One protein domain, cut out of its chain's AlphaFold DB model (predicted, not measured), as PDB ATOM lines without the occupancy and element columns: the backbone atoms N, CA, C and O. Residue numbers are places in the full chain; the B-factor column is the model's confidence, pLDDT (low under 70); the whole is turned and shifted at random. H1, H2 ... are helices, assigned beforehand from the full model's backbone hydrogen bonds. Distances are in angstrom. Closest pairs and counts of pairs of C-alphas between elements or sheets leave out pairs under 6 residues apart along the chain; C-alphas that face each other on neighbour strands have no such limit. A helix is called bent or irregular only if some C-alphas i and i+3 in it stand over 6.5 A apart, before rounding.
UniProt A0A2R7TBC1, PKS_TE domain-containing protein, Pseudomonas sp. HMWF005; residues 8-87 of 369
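AT A GLANCE: This is residues 8 to 87 of the 369 residues of the protein "PKS_TE domain-containing protein" of Pseudomonas sp. HMWF005 (UniProt A0A2R7TBC1). Three helices, H1, H2 and H3, lie side by side with their centres in a triangle, and a long fourth, H5, runs away from the end where H1 and H3 begin, so that H5 and the hairpin of H1 and H2 open as a V. The last residues of H5, 80 to 87, stick out free, and the short H4 sits near H3 and H5. The printed part has 80 residues, with five named helices in the order H1 H2 H3 H4 H5 and no named strand: all helix. It is compact, with a radius of gyration of the C-alphas of 12.4 A and spans of 33 by 25 by 25 A.

HOW THE PARTS SIT: Start with H1, residues 8 to 22, H2, residues 24 to 43, and H3, residues 46 to 55: they make an up-and-down bundle, each helix running against the one before it. H1 and H2 touch as a helical hairpin, at a shallow tilt of 14 degrees, opposite ways; look at the C-alphas of Ser 20 and Gly 27, the closest, 4.8 A apart. H2 and H3, also a helical hairpin, only just touch, with 3 pairs of C-alphas within 8 A; the closest are Ala 41 and Leu 49, 7.0 A apart. H1 and H3 touch, running the same way at a shallow tilt of 23 degrees, with the C-alphas of Lys 9 and Phe 46 closest at 5.8 A. H5, residues 68 to 87, touches residues 8 to 12 of H1 with its residues 72 to 79, about perpendicular at 78 degrees; the closest C-alphas, of Gln 11 and Phe 75, are 6.0 A apart. With residues 68 to 72 it touches H3, the closest C-alphas being those of Asp 47 and Ala 68, 5.5 A apart. H4, residues 61 to 65, is close to H3 but not clearly touching, with the C-alphas of Leu 54 and Ala 64 closest at 6.4 A; it is apart from H1 and H2. In H1, H3 and H5 every O i to N i+4 pair is within hydrogen-bond range; in H2 it is 11 of 16, and in H4 0 of 1, with 2 of 2 O i to N i+3 pairs.

IN THESE COORDINATES: Find C-alpha 8 at (87.875, 196.501, 166.825); from there H1 runs 21.5 A to Met 22. H2, Gly 24 to Ala 43, spans 29.6 A; it has a kink of 36 degrees near residue 31 and is irregular, with C-alphas 39 and 42 7.4 A apart. H3, Phe 46 to Ala 55, spans 14.1 A, and H4, Pro 61 to Thr 65, 7.7 A. H5 runs 28.6 A from Ala 68 to C-alpha 87 at (80.124, 194.407, 185.163).

THE WHOLE: The C-alphas of Ala 55 and His 87 are the two farthest apart, 35.2 A. The printed part has no cut, and its four links between helices are tight. The mean pLDDT of the printed part is 88.7, and no printed residue is under 70.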
ATOM      1  N   ASP A   8      87.211 195.256 167.218       84.75
ATOM      2  CA  ASP A   8      87.875 196.501 166.825       84.75
ATOM      3  C   ASP A   8      87.056 197.328 165.811       84.75
ATOM      4  O   ASP A   8      86.731 198.492 166.059       84.75
ATOM      5  N   LYS A   9      86.607 196.706 164.715       91.00
ATOM      6  CA  LYS A   9      85.782 197.349 163.677       91.00
ATOM      7  C   LYS A   9      84.424 197.801 164.210       91.00
ATOM      8  O   LYS A   9      83.971 198.900 163.897       91.00
ATOM      9  N   ARG A  10      83.771 196.979 165.043       89.44
ATOM     10  CA  ARG A  10      82.486 197.337 165.671       89.44
ATOM     11  C   ARG A  10      82.628 198.495 166.655       89.44
ATOM     12  O   ARG A  10      81.725 199.321 166.737       89.44
ATOM     13  N   GLN A  11      83.730 198.557 167.403       89.94
ATOM     14  CA  GLN A  11      83.997 199.648 168.345       89.94
ATOM     15  C   GLN A  11      84.208 200.973 167.604       89.94
ATOM     16  O   GLN A  11      83.580 201.967 167.965       89.94
ATOM     17  N   LEU A  12      85.001 200.957 166.528       93.06
ATOM     18  CA  LEU A  12      85.204 202.104 165.641       93.06
ATOM     19  C   LEU A  12      83.883 202.596 165.025       93.06
ATOM     20  O   LEU A  12      83.544 203.771 165.141       93.06
ATOM     21  N   LEU A  13      83.097 201.706 164.411       93.88
ATOM     22  CA  LEU A  13      81.825 202.086 163.781       93.88
ATOM     23  C   LEU A  13      80.790 202.560 164.808       93.88
ATOM     24  O   LEU A  13      80.090 203.542 164.568       93.88
ATOM     25  N   GLY A  14      80.745 201.931 165.985       91.12
ATOM     26  CA  GLY A  14      79.910 202.374 167.100       91.12
ATOM     27  C   GLY A  14      80.295 203.763 167.618       91.12
ATOM     28  O   GLY A  14      79.413 204.557 167.943       91.12
ATOM     29  N   HIS A  15      81.591 204.081 167.649       91.56
ATOM     30  CA  HIS A  15      82.089 205.419 167.963       91.56
ATOM     31  C   HIS A  15      81.643 206.447 166.911       91.56
ATOM     32  O   HIS A  15      81.008 207.440 167.266       91.56
ATOM     33  N   CYS A  16      81.866 206.168 165.621       93.56
ATOM     34  CA  CYS A  16      81.425 207.031 164.521       93.56
ATOM     35  C   CYS A  16      79.905 207.264 164.545       93.56
ATOM     36  O   CYS A  16      79.432 208.389 164.394       93.56
ATOM     37  N   ARG A  17      79.117 206.209 164.786       93.19
ATOM     38  CA  ARG A  17      77.656 206.291 164.918       93.19
ATOM     39  C   ARG A  17      77.245 207.165 166.102       93.19
ATOM     40  O   ARG A  17      76.383 208.027 165.945       93.19
ATOM     41  N   GLY A  18      77.854 206.949 167.268       90.69
ATOM     42  CA  GLY A  18      77.583 207.720 168.481       90.69
ATOM     43  C   GLY A  18      77.846 209.208 168.280       90.69
ATOM     44  O   GLY A  18      77.001 210.033 168.620       90.69
ATOM     45  N   ARG A  19      78.964 209.555 167.638       90.12
ATOM     46  CA  ARG A  19      79.268 210.942 167.286       90.12
ATOM     47  C   ARG A  19      78.271 211.529 166.294       90.12
ATOM     48  O   ARG A  19      77.773 212.627 166.527       90.12
ATOM     49  N   SER A  20      77.945 210.812 165.223       91.19
ATOM     50  CA  SER A  20      76.980 211.296 164.231       91.19
ATOM     51  C   SER A  20      75.598 211.557 164.843       91.19
ATOM     52  O   SER A  20      74.934 212.507 164.450       91.19
ATOM     53  N   LEU A  21      75.186 210.780 165.854       89.62
ATOM     54  CA  LEU A  21      73.962 211.048 166.622       89.62
ATOM     55  C   LEU A  21      74.052 212.333 167.460       89.62
ATOM     56  O   LEU A  21      73.063 213.056 167.567       89.62
ATOM     57  N   MET A  22      75.220 212.644 168.031       88.31
ATOM     58  CA  MET A  22      75.432 213.872 168.815       88.31
ATOM     59  C   MET A  22      75.349 215.153 167.968       88.31
ATOM     60  O   MET A  22      75.082 216.218 168.515       88.31
ATOM     61  N   LEU A  23      75.516 215.056 166.643       83.88
ATOM     62  CA  LEU A  23      75.358 216.177 165.706       83.88
ATOM     63  C   LEU A  23      73.887 216.526 165.398       83.88
ATOM     64  O   LEU A  23      73.621 217.498 164.695       83.88
ATOM     65  N   GLY A  24      72.915 215.757 165.901       81.00
ATOM     66  CA  GLY A  24      71.492 216.036 165.687       81.00
ATOM     67  C   GLY A  24      71.094 216.000 164.204       81.00
ATOM     68  O   GLY A  24      71.448 215.068 163.483       81.00
ATOM     69  N   ALA A  25      70.338 217.002 163.738       79.44
ATOM     70  CA  ALA A  25      69.822 217.057 162.363       79.44
ATOM     71  C   ALA A  25      70.932 217.107 161.291       79.44
ATOM     72  O   ALA A  25      70.768 216.534 160.213       79.44
ATOM     73  N   ASP A  26      72.080 217.705 161.614       80.62
ATOM     74  CA  ASP A  26      73.228 217.827 160.707       80.62
ATOM     75  C   ASP A  26      74.007 216.503 160.566       80.62
ATOM     76  O   ASP A  26      74.808 216.323 159.648       80.62
ATOM     77  N   GLY A  27      73.737 215.530 161.444       86.62
ATOM     78  CA  GLY A  27      74.368 214.212 161.454       86.62
ATOM     79  C   GLY A  27      73.773 213.194 160.476       86.62
ATOM     80  O   GLY A  27      74.313 212.096 160.350       86.62
ATOM     81  N   ALA A  28      72.683 213.512 159.768       89.06
ATOM     82  CA  ALA A  28      71.961 212.542 158.933       89.06
ATOM     83  C   ALA A  28      72.823 211.948 157.800       89.06
ATOM     84  O   ALA A  28      72.798 210.739 157.561       89.06
ATOM     85  N   SER A  29      73.629 212.780 157.132       89.62
ATOM     86  CA  SER A  29      74.553 212.322 156.085       89.62
ATOM     87  C   SER A  29      75.691 211.472 156.662       89.62
ATOM     88  O   SER A  29      76.026 210.430 156.096       89.62
ATOM     89  N   ALA A  30      76.220 211.853 157.828       90.75
ATOM     90  CA  ALA A  30      77.253 211.095 158.526       90.75
ATOM     91  C   ALA A  30      76.731 209.730 159.016       90.75
ATOM     92  O   ALA A  30      77.432 208.727 158.911       90.75
ATOM     93  N   LEU A  31      75.477 209.648 159.470       93.00
ATOM     94  CA  LEU A  31      74.831 208.379 159.828       93.00
ATOM     95  C   LEU A  31      74.669 207.445 158.625       93.00
ATOM     96  O   LEU A  31      74.939 206.252 158.750       93.00
ATOM     97  N   ALA A  32      74.272 207.974 157.464       93.38
ATOM     98  CA  ALA A  32      74.176 207.186 156.235       93.38
ATOM     99  C   ALA A  32      75.551 206.656 155.788       93.38
ATOM    100  O   ALA A  32      75.671 205.498 155.391       93.38
ATOM    101  N   ALA A  33      76.599 207.475 155.916       93.75
ATOM    102  CA  ALA A  33      77.976 207.073 155.640       93.75
ATOM    103  C   ALA A  33      78.472 205.973 156.597       93.75
ATOM    104  O   ALA A  33      79.083 204.999 156.155       93.75
ATOM    105  N   VAL A  34      78.163 206.079 157.897       95.12
ATOM    106  CA  VAL A  34      78.472 205.021 158.873       95.12
ATOM    107  C   VAL A  34      77.735 203.726 158.533       95.12
ATOM    108  O   VAL A  34      78.357 202.668 158.563       95.12
ATOM    109  N   GLN A  35      76.458 203.793 158.141       95.31
ATOM    110  CA  GLN A  35      75.688 202.608 157.744       95.31
ATOM    111  C   GLN A  35      76.311 201.895 156.533       95.31
ATOM    112  O   GLN A  35      76.492 200.684 156.559       95.31
ATOM    113  N   ALA A  36      76.714 202.642 155.503       94.31
ATOM    114  CA  ALA A  36      77.382 202.065 154.337       94.31
ATOM    115  C   ALA A  36      78.725 201.393 154.692       94.31
ATOM    116  O   ALA A  36      79.093 200.378 154.096       94.31
ATOM    117  N   LEU A  37      79.467 201.938 155.664       95.25
ATOM    118  CA  LEU A  37      80.701 201.320 156.158       95.25
ATOM    119  C   LEU A  37      80.440 200.082 157.021       95.25
ATOM    120  O   LEU A  37      81.227 199.142 156.955       95.25
ATOM    121  N   GLU A  38      79.352 200.056 157.792       94.31
ATOM    122  CA  GLU A  38      78.912 198.867 158.530       94.31
ATOM    123  C   GLU A  38      78.568 197.715 157.579       94.31
ATOM    124  O   GLU A  38      79.052 196.600 157.783       94.31
ATOM    125  N   ASP A  39      77.829 197.992 156.503       92.94
ATOM    126  CA  ASP A  39      77.449 196.988 155.502       92.94
ATOM    127  C   ASP A  39      78.679 196.413 154.769       92.94
ATOM    128  O   ASP A  39      78.712 195.236 154.402       92.94
ATOM    129  N   ALA A  40      79.729 197.224 154.595       92.25
ATOM    130  CA  ALA A  40      80.984 196.830 153.952       92.25
ATOM    131  C   ALA A  40      82.050 196.269 154.918       92.25
ATOM    132  O   ALA A  40      83.092 195.785 154.465       92.25
ATOM    133  N   ALA A  41      81.827 196.311 156.238       90.06
ATOM    134  CA  ALA A  41      82.859 196.039 157.248       90.06
ATOM    135  C   ALA A  41      83.432 194.612 157.191       90.06
ATOM    136  O   ALA A  41      84.584 194.388 157.572       90.06
ATOM    137  N   GLY A  42      82.647 193.646 156.703       87.75
ATOM    138  CA  GLY A  42      83.075 192.252 156.550       87.75
ATOM    139  C   GLY A  42      84.179 192.049 155.505       87.75
ATOM    140  O   GLY A  42      84.948 191.101 155.621       87.75
ATOM    141  N   ALA A  43      84.288 192.949 154.522       90.88
ATOM    142  CA  ALA A  43      85.254 192.857 153.424       90.88
ATOM    143  C   ALA A  43      86.506 193.736 153.615       90.88
ATOM    144  O   ALA A  43      87.431 193.659 152.811       90.88
ATOM    145  N   LEU A  44      86.532 194.582 154.648       92.25
ATOM    146  CA  LEU A  44      87.623 195.520 154.926       92.25
ATOM    147  C   LEU A  44      88.414 195.048 156.136       92.25
ATOM    148  O   LEU A  44      87.804 194.622 157.111       92.25
ATOM    149  N   ASP A  45      89.740 195.168 156.134       92.81
ATOM    150  CA  ASP A  45      90.495 195.104 157.389       92.81
ATOM    151  C   ASP A  45      90.283 196.385 158.227       92.81
ATOM    152  O   ASP A  45      89.624 197.338 157.801       92.81
ATOM    153  N   PHE A  46      90.763 196.387 159.473       92.31
ATOM    154  CA  PHE A  46      90.558 197.528 160.368       92.31
ATOM    155  C   PHE A  46      91.254 198.798 159.865       92.31
ATOM    156  O   PHE A  46      90.678 199.875 159.987       92.31
ATOM    157  N   ASP A  47      92.439 198.694 159.264       95.00
ATOM    158  CA  ASP A  47      93.195 199.858 158.798       95.00
ATOM    159  C   ASP A  47      92.465 200.519 157.625       95.00
ATOM    160  O   ASP A  47      92.259 201.733 157.611       95.00
ATOM    161  N   GLN A  48      91.979 199.715 156.679       95.38
ATOM    162  CA  GLN A  48      91.152 200.169 155.565       95.38
ATOM    163  C   GLN A  48      89.854 200.823 156.047       95.38
ATOM    164  O   GLN A  48      89.447 201.858 155.515       95.38
ATOM    165  N   LEU A  49      89.198 200.230 157.046       95.75
ATOM    166  CA  LEU A  49      87.977 200.778 157.626       95.75
ATOM    167  C   LEU A  49      88.249 202.111 158.337       95.75
ATOM    168  O   LEU A  49      87.539 203.086 158.100       95.75
ATOM    169  N   PHE A  50      89.311 202.174 159.139       95.81
ATOM    170  CA  PHE A  50      89.735 203.369 159.862       95.81
ATOM    171  C   PHE A  50      90.068 204.523 158.913       95.81
ATOM    172  O   PHE A  50      89.540 205.623 159.079       95.81
ATOM    173  N   GLN A  51      90.831 204.263 157.847       94.88
ATOM    174  CA  GLN A  51      91.134 205.272 156.827       94.88
ATOM    175  C   GLN A  51      89.874 205.790 156.118       94.88
ATOM    176  O   GLN A  51      89.759 206.986 155.847       94.88
ATOM    177  N   ARG A  52      88.883 204.927 155.859       95.81
ATOM    178  CA  ARG A  52      87.600 205.353 155.277       95.81
ATOM    179  C   ARG A  52      86.753 206.176 156.244       95.81
ATOM    180  O   ARG A  52      86.044 207.071 155.784       95.81
ATOM    181  N   CYS A  53      86.811 205.892 157.546       95.31
ATOM    182  CA  CYS A  53      86.163 206.715 158.566       95.31
ATOM    183  C   CYS A  53      86.820 208.100 158.673       95.31
ATOM    184  O   CYS A  53      86.102 209.098 158.740       95.31
ATOM    185  N   LEU A  54      88.155 208.169 158.610       94.31
ATOM    186  CA  LEU A  54      88.913 209.424 158.595       94.31
ATOM    187  C   LEU A  54      88.595 210.276 157.362       94.31
ATOM    188  O   LEU A  54      88.240 211.443 157.497       94.31
ATOM    189  N   ALA A  55      88.648 209.685 156.164       93.81
ATOM    190  CA  ALA A  55      88.381 210.391 154.907       93.81
ATOM    191  C   ALA A  55      86.965 210.994 154.845       93.81
ATOM    192  O   ALA A  55      86.743 212.025 154.210       93.81
ATOM    193  N   GLN A  56      86.005 210.363 155.522       93.00
ATOM    194  CA  GLN A  56      84.617 210.819 155.614       93.00
ATOM    195  C   GLN A  56      84.340 211.678 156.858       93.00
ATOM    196  O   GLN A  56      83.192 212.039 157.097       93.00
ATOM    197  N   HIS A  57      85.376 212.033 157.628       91.75
ATOM    198  CA  HIS A  57      85.291 212.887 158.818       91.75
ATOM    199  C   HIS A  57      84.330 212.345 159.899       91.75
ATOM    200  O   HIS A  57      83.649 213.108 160.582       91.75
ATOM    201  N   LEU A  58      84.272 211.015 160.053       92.50
ATOM    202  CA  LEU A  58      83.327 210.328 160.948       92.50
ATOM    203  C   LEU A  58      83.863 210.118 162.380       92.50
ATOM    204  O   LEU A  58      83.081 209.857 163.292       92.50
ATOM    205  N   THR A  59      85.177 210.225 162.586       91.31
ATOM    206  CA  THR A  59      85.879 210.030 163.874       91.31
ATOM    207  C   THR A  59      86.322 211.347 164.483       91.31
ATOM    208  O   THR A  59      86.582 212.292 163.732       91.31
ATOM    209  N   ASP A  60      86.465 211.407 165.814       88.12
ATOM    210  CA  ASP A  60      87.028 212.557 166.554       88.12
ATOM    211  C   ASP A  60      88.283 213.151 165.888       88.12
ATOM    212  O   ASP A  60      89.125 212.380 165.416       88.12
ATOM    213  N   PRO A  61      88.409 214.495 165.775       86.12
ATOM    214  CA  PRO A  61      89.541 215.126 165.091       86.12
ATOM    215  C   PRO A  61      90.905 214.672 165.624       86.12
ATOM    216  O   PRO A  61      91.862 214.556 164.863       86.12
ATOM    217  N   GLU A  62      90.985 214.355 166.914       89.00
ATOM    218  CA  GLU A  62      92.180 213.848 167.583       89.00
ATOM    219  C   GLU A  62      92.639 212.504 166.998       89.00
ATOM    220  O   GLU A  62      93.843 212.257 166.876       89.00
ATOM    221  N   LEU A  63      91.701 211.660 166.548       87.69
ATOM    222  CA  LEU A  63      92.009 210.368 165.933       87.69
ATOM    223  C   LEU A  63      92.642 210.504 164.538       87.69
ATOM    224  O   LEU A  63      93.258 209.555 164.064       87.69
ATOM    225  N   ALA A  64      92.565 211.673 163.893       87.50
ATOM    226  CA  ALA A  64      93.254 211.916 162.622       87.50
ATOM    227  C   ALA A  64      94.779 212.036 162.769       87.50
ATOM    228  O   ALA A  64      95.499 211.988 161.772       87.50
ATOM    229  N   THR A  65      95.277 212.192 163.998       89.81
ATOM    230  CA  THR A  65      96.707 212.380 164.287       89.81
ATOM    231  C   THR A  65      97.426 211.102 164.719       89.81
ATOM    232  O   THR A  65      98.646 211.118 164.879       89.81
ATOM    233  N   VAL A  66      96.698 209.995 164.897       87.88
ATOM    234  CA  VAL A  66      97.239 208.729 165.416       87.88
ATOM    235  C   VAL A  66      97.280 207.646 164.339       87.88
ATOM    236  O   VAL A  66      96.523 207.676 163.367       87.88
ATOM    237  N   SER A  67      98.178 206.671 164.499       92.12
ATOM    238  CA  SER A  67      98.276 205.543 163.569       92.12
ATOM    239  C   SER A  67      97.072 204.596 163.697       92.12
ATOM    240  O   SER A  67      96.385 204.573 164.719       92.12
ATOM    241  N   ALA A  68      96.823 203.762 162.681       88.94
ATOM    242  CA  ALA A  68      95.765 202.751 162.756       88.94
ATOM    243  C   ALA A  68      96.013 201.725 163.882       88.94
ATOM    244  O   ALA A  68      95.067 201.262 164.517       88.94
ATOM    245  N   ALA A  69      97.280 201.414 164.181       86.00
ATOM    246  CA  ALA A  69      97.649 200.559 165.306       86.00
ATOM    247  C   ALA A  69      97.292 201.208 166.657       86.00
ATOM    248  O   ALA A  69      96.662 200.568 167.500       86.00
ATOM    249  N   ASP A  70      97.601 202.495 166.837       86.00
ATOM    250  CA  ASP A  70      97.270 203.232 168.065       86.00
ATOM    251  C   ASP A  70      95.757 203.410 168.239       86.00
ATOM    252  O   ASP A  70      95.228 203.243 169.339       86.00
ATOM    253  N   ALA A  71      95.039 203.691 167.148       88.06
ATOM    254  CA  ALA A  71      93.581 203.770 167.153       88.06
ATOM    255  C   ALA A  71      92.945 202.432 167.557       88.06
ATOM    256  O   ALA A  71      91.977 202.403 168.318       88.06
ATOM    257  N   ARG A  72      93.510 201.309 167.101       84.75
ATOM    258  CA  ARG A  72      93.064 199.970 167.501       84.75
ATOM    259  C   ARG A  72      93.242 199.746 168.999       84.75
ATOM    260  O   ARG A  72      92.279 199.398 169.676       84.75
ATOM    261  N   HIS A  73      94.425 200.053 169.533       84.62
ATOM    262  CA  HIS A  73      94.690 199.981 170.972       84.62
ATOM    263  C   HIS A  73      93.763 200.885 171.795       84.62
ATOM    264  O   HIS A  73      93.307 200.489 172.870       84.62
ATOM    265  N   TYR A  74      93.450 202.080 171.292       86.38
ATOM    266  CA  TYR A  74      92.479 202.977 171.911       86.38
ATOM    267  C   TYR A  74      91.095 202.320 172.026       86.38
ATOM    268  O   TYR A  74      90.537 202.263 173.124       86.38
ATOM    269  N   PHE A  75      90.558 201.769 170.933       86.25
ATOM    270  CA  PHE A  75      89.231 201.145 170.944       86.25
ATOM    271  C   PHE A  75      89.176 199.840 171.742       86.25
ATOM    272  O   PHE A  75      88.157 199.567 172.381       86.25
ATOM    273  N   ASP A  76      90.264 199.070 171.773       80.94
ATOM    274  CA  ASP A  76      90.374 197.888 172.632       80.94
ATOM    275  C   ASP A  76      90.325 198.276 174.116       80.94
ATOM    276  O   ASP A  76      89.594 197.664 174.903       80.94
ATOM    277  N   ARG A  77      91.032 199.347 174.503       82.19
ATOM    278  CA  ARG A  77      90.986 199.884 175.869       82.19
ATOM    279  C   ARG A  77      89.591 200.388 176.232       82.19
ATOM    280  O   ARG A  77      89.108 200.080 177.318       82.19
ATOM    281  N   GLU A  78      88.927 201.113 175.335       80.56
ATOM    282  CA  GLU A  78      87.553 201.587 175.545       80.56
ATOM    283  C   GLU A  78      86.553 200.429 175.687       80.56
ATOM    284  O   GLU A  78      85.653 200.468 176.530       80.56
ATOM    285  N   ALA A  79      86.711 199.362 174.897       78.00
ATOM    286  CA  ALA A  79      85.884 198.165 175.006       78.00
ATOM    287  C   ALA A  79      86.080 197.467 176.359       78.00
ATOM    288  O   ALA A  79      85.097 197.137 177.028       78.00
ATOM    289  N   ALA A  80      87.335 197.292 176.783       75.88
ATOM    290  CA  ALA A  80      87.674 196.714 178.079       75.88
ATOM    291  C   ALA A  80      87.150 197.572 179.241       75.88
ATOM    292  O   ALA A  80      86.570 197.042 180.189       75.88
ATOM    293  N   HIS A  81      87.276 198.898 179.142       81.00
ATOM    294  CA  HIS A  81      86.770 199.835 180.140       81.00
ATOM    295  C   HIS A  81      85.242 199.769 180.259       81.00
ATOM    296  O   HIS A  81      84.705 199.673 181.362       81.00
ATOM    297  N   ARG A  82      84.514 199.760 179.136       78.50
ATOM    298  CA  ARG A  82      83.045 199.647 179.142       78.50
ATOM    299  C   ARG A  82      82.560 198.296 179.647       78.50
ATOM    300  O   ARG A  82      81.569 198.252 180.373       78.50
ATOM    301  N   LEU A  83      83.260 197.212 179.311       77.19
ATOM    302  CA  LEU A  83      82.997 195.896 179.890       77.19
ATOM    303  C   LEU A  83      83.188 195.939 181.413       77.19
ATOM    304  O   LEU A  83      82.296 195.524 182.150       77.19
ATOM    305  N   ALA A  84      84.299 196.506 181.889       77.31
ATOM    306  CA  ALA A  84      84.551 196.664 183.316       77.31
ATOM    307  C   ALA A  84      83.434 197.468 183.999       77.31
ATOM    308  O   ALA A  84      82.895 197.001 184.994       77.31
ATOM    309  N   LEU A  85      83.009 198.606 183.439       81.19
ATOM    310  CA  LEU A  85      81.904 199.411 183.976       81.19
ATOM    311  C   LEU A  85      80.563 198.666 183.991       81.19
ATOM    312  O   LEU A  85      79.847 198.721 184.987       81.19
ATOM    313  N   ALA A  86      80.220 197.956 182.913       78.31
ATOM    314  CA  ALA A  86      78.959 197.214 182.812       78.31
ATOM    315  C   ALA A  86      78.873 196.056 183.820       78.31
ATOM    316  O   ALA A  86      77.781 195.683 184.256       78.31
ATOM    317  N   HIS A  87      80.023 195.492 184.192       75.94
ATOM    318  CA  HIS A  87      80.124 194.407 185.163       75.94
ATOM    319  C   HIS A  87      80.565 194.872 186.556       75.94
ATOM    320  O   HIS A  87      80.557 194.067 187.490       75.94
TER     321      HIS A  87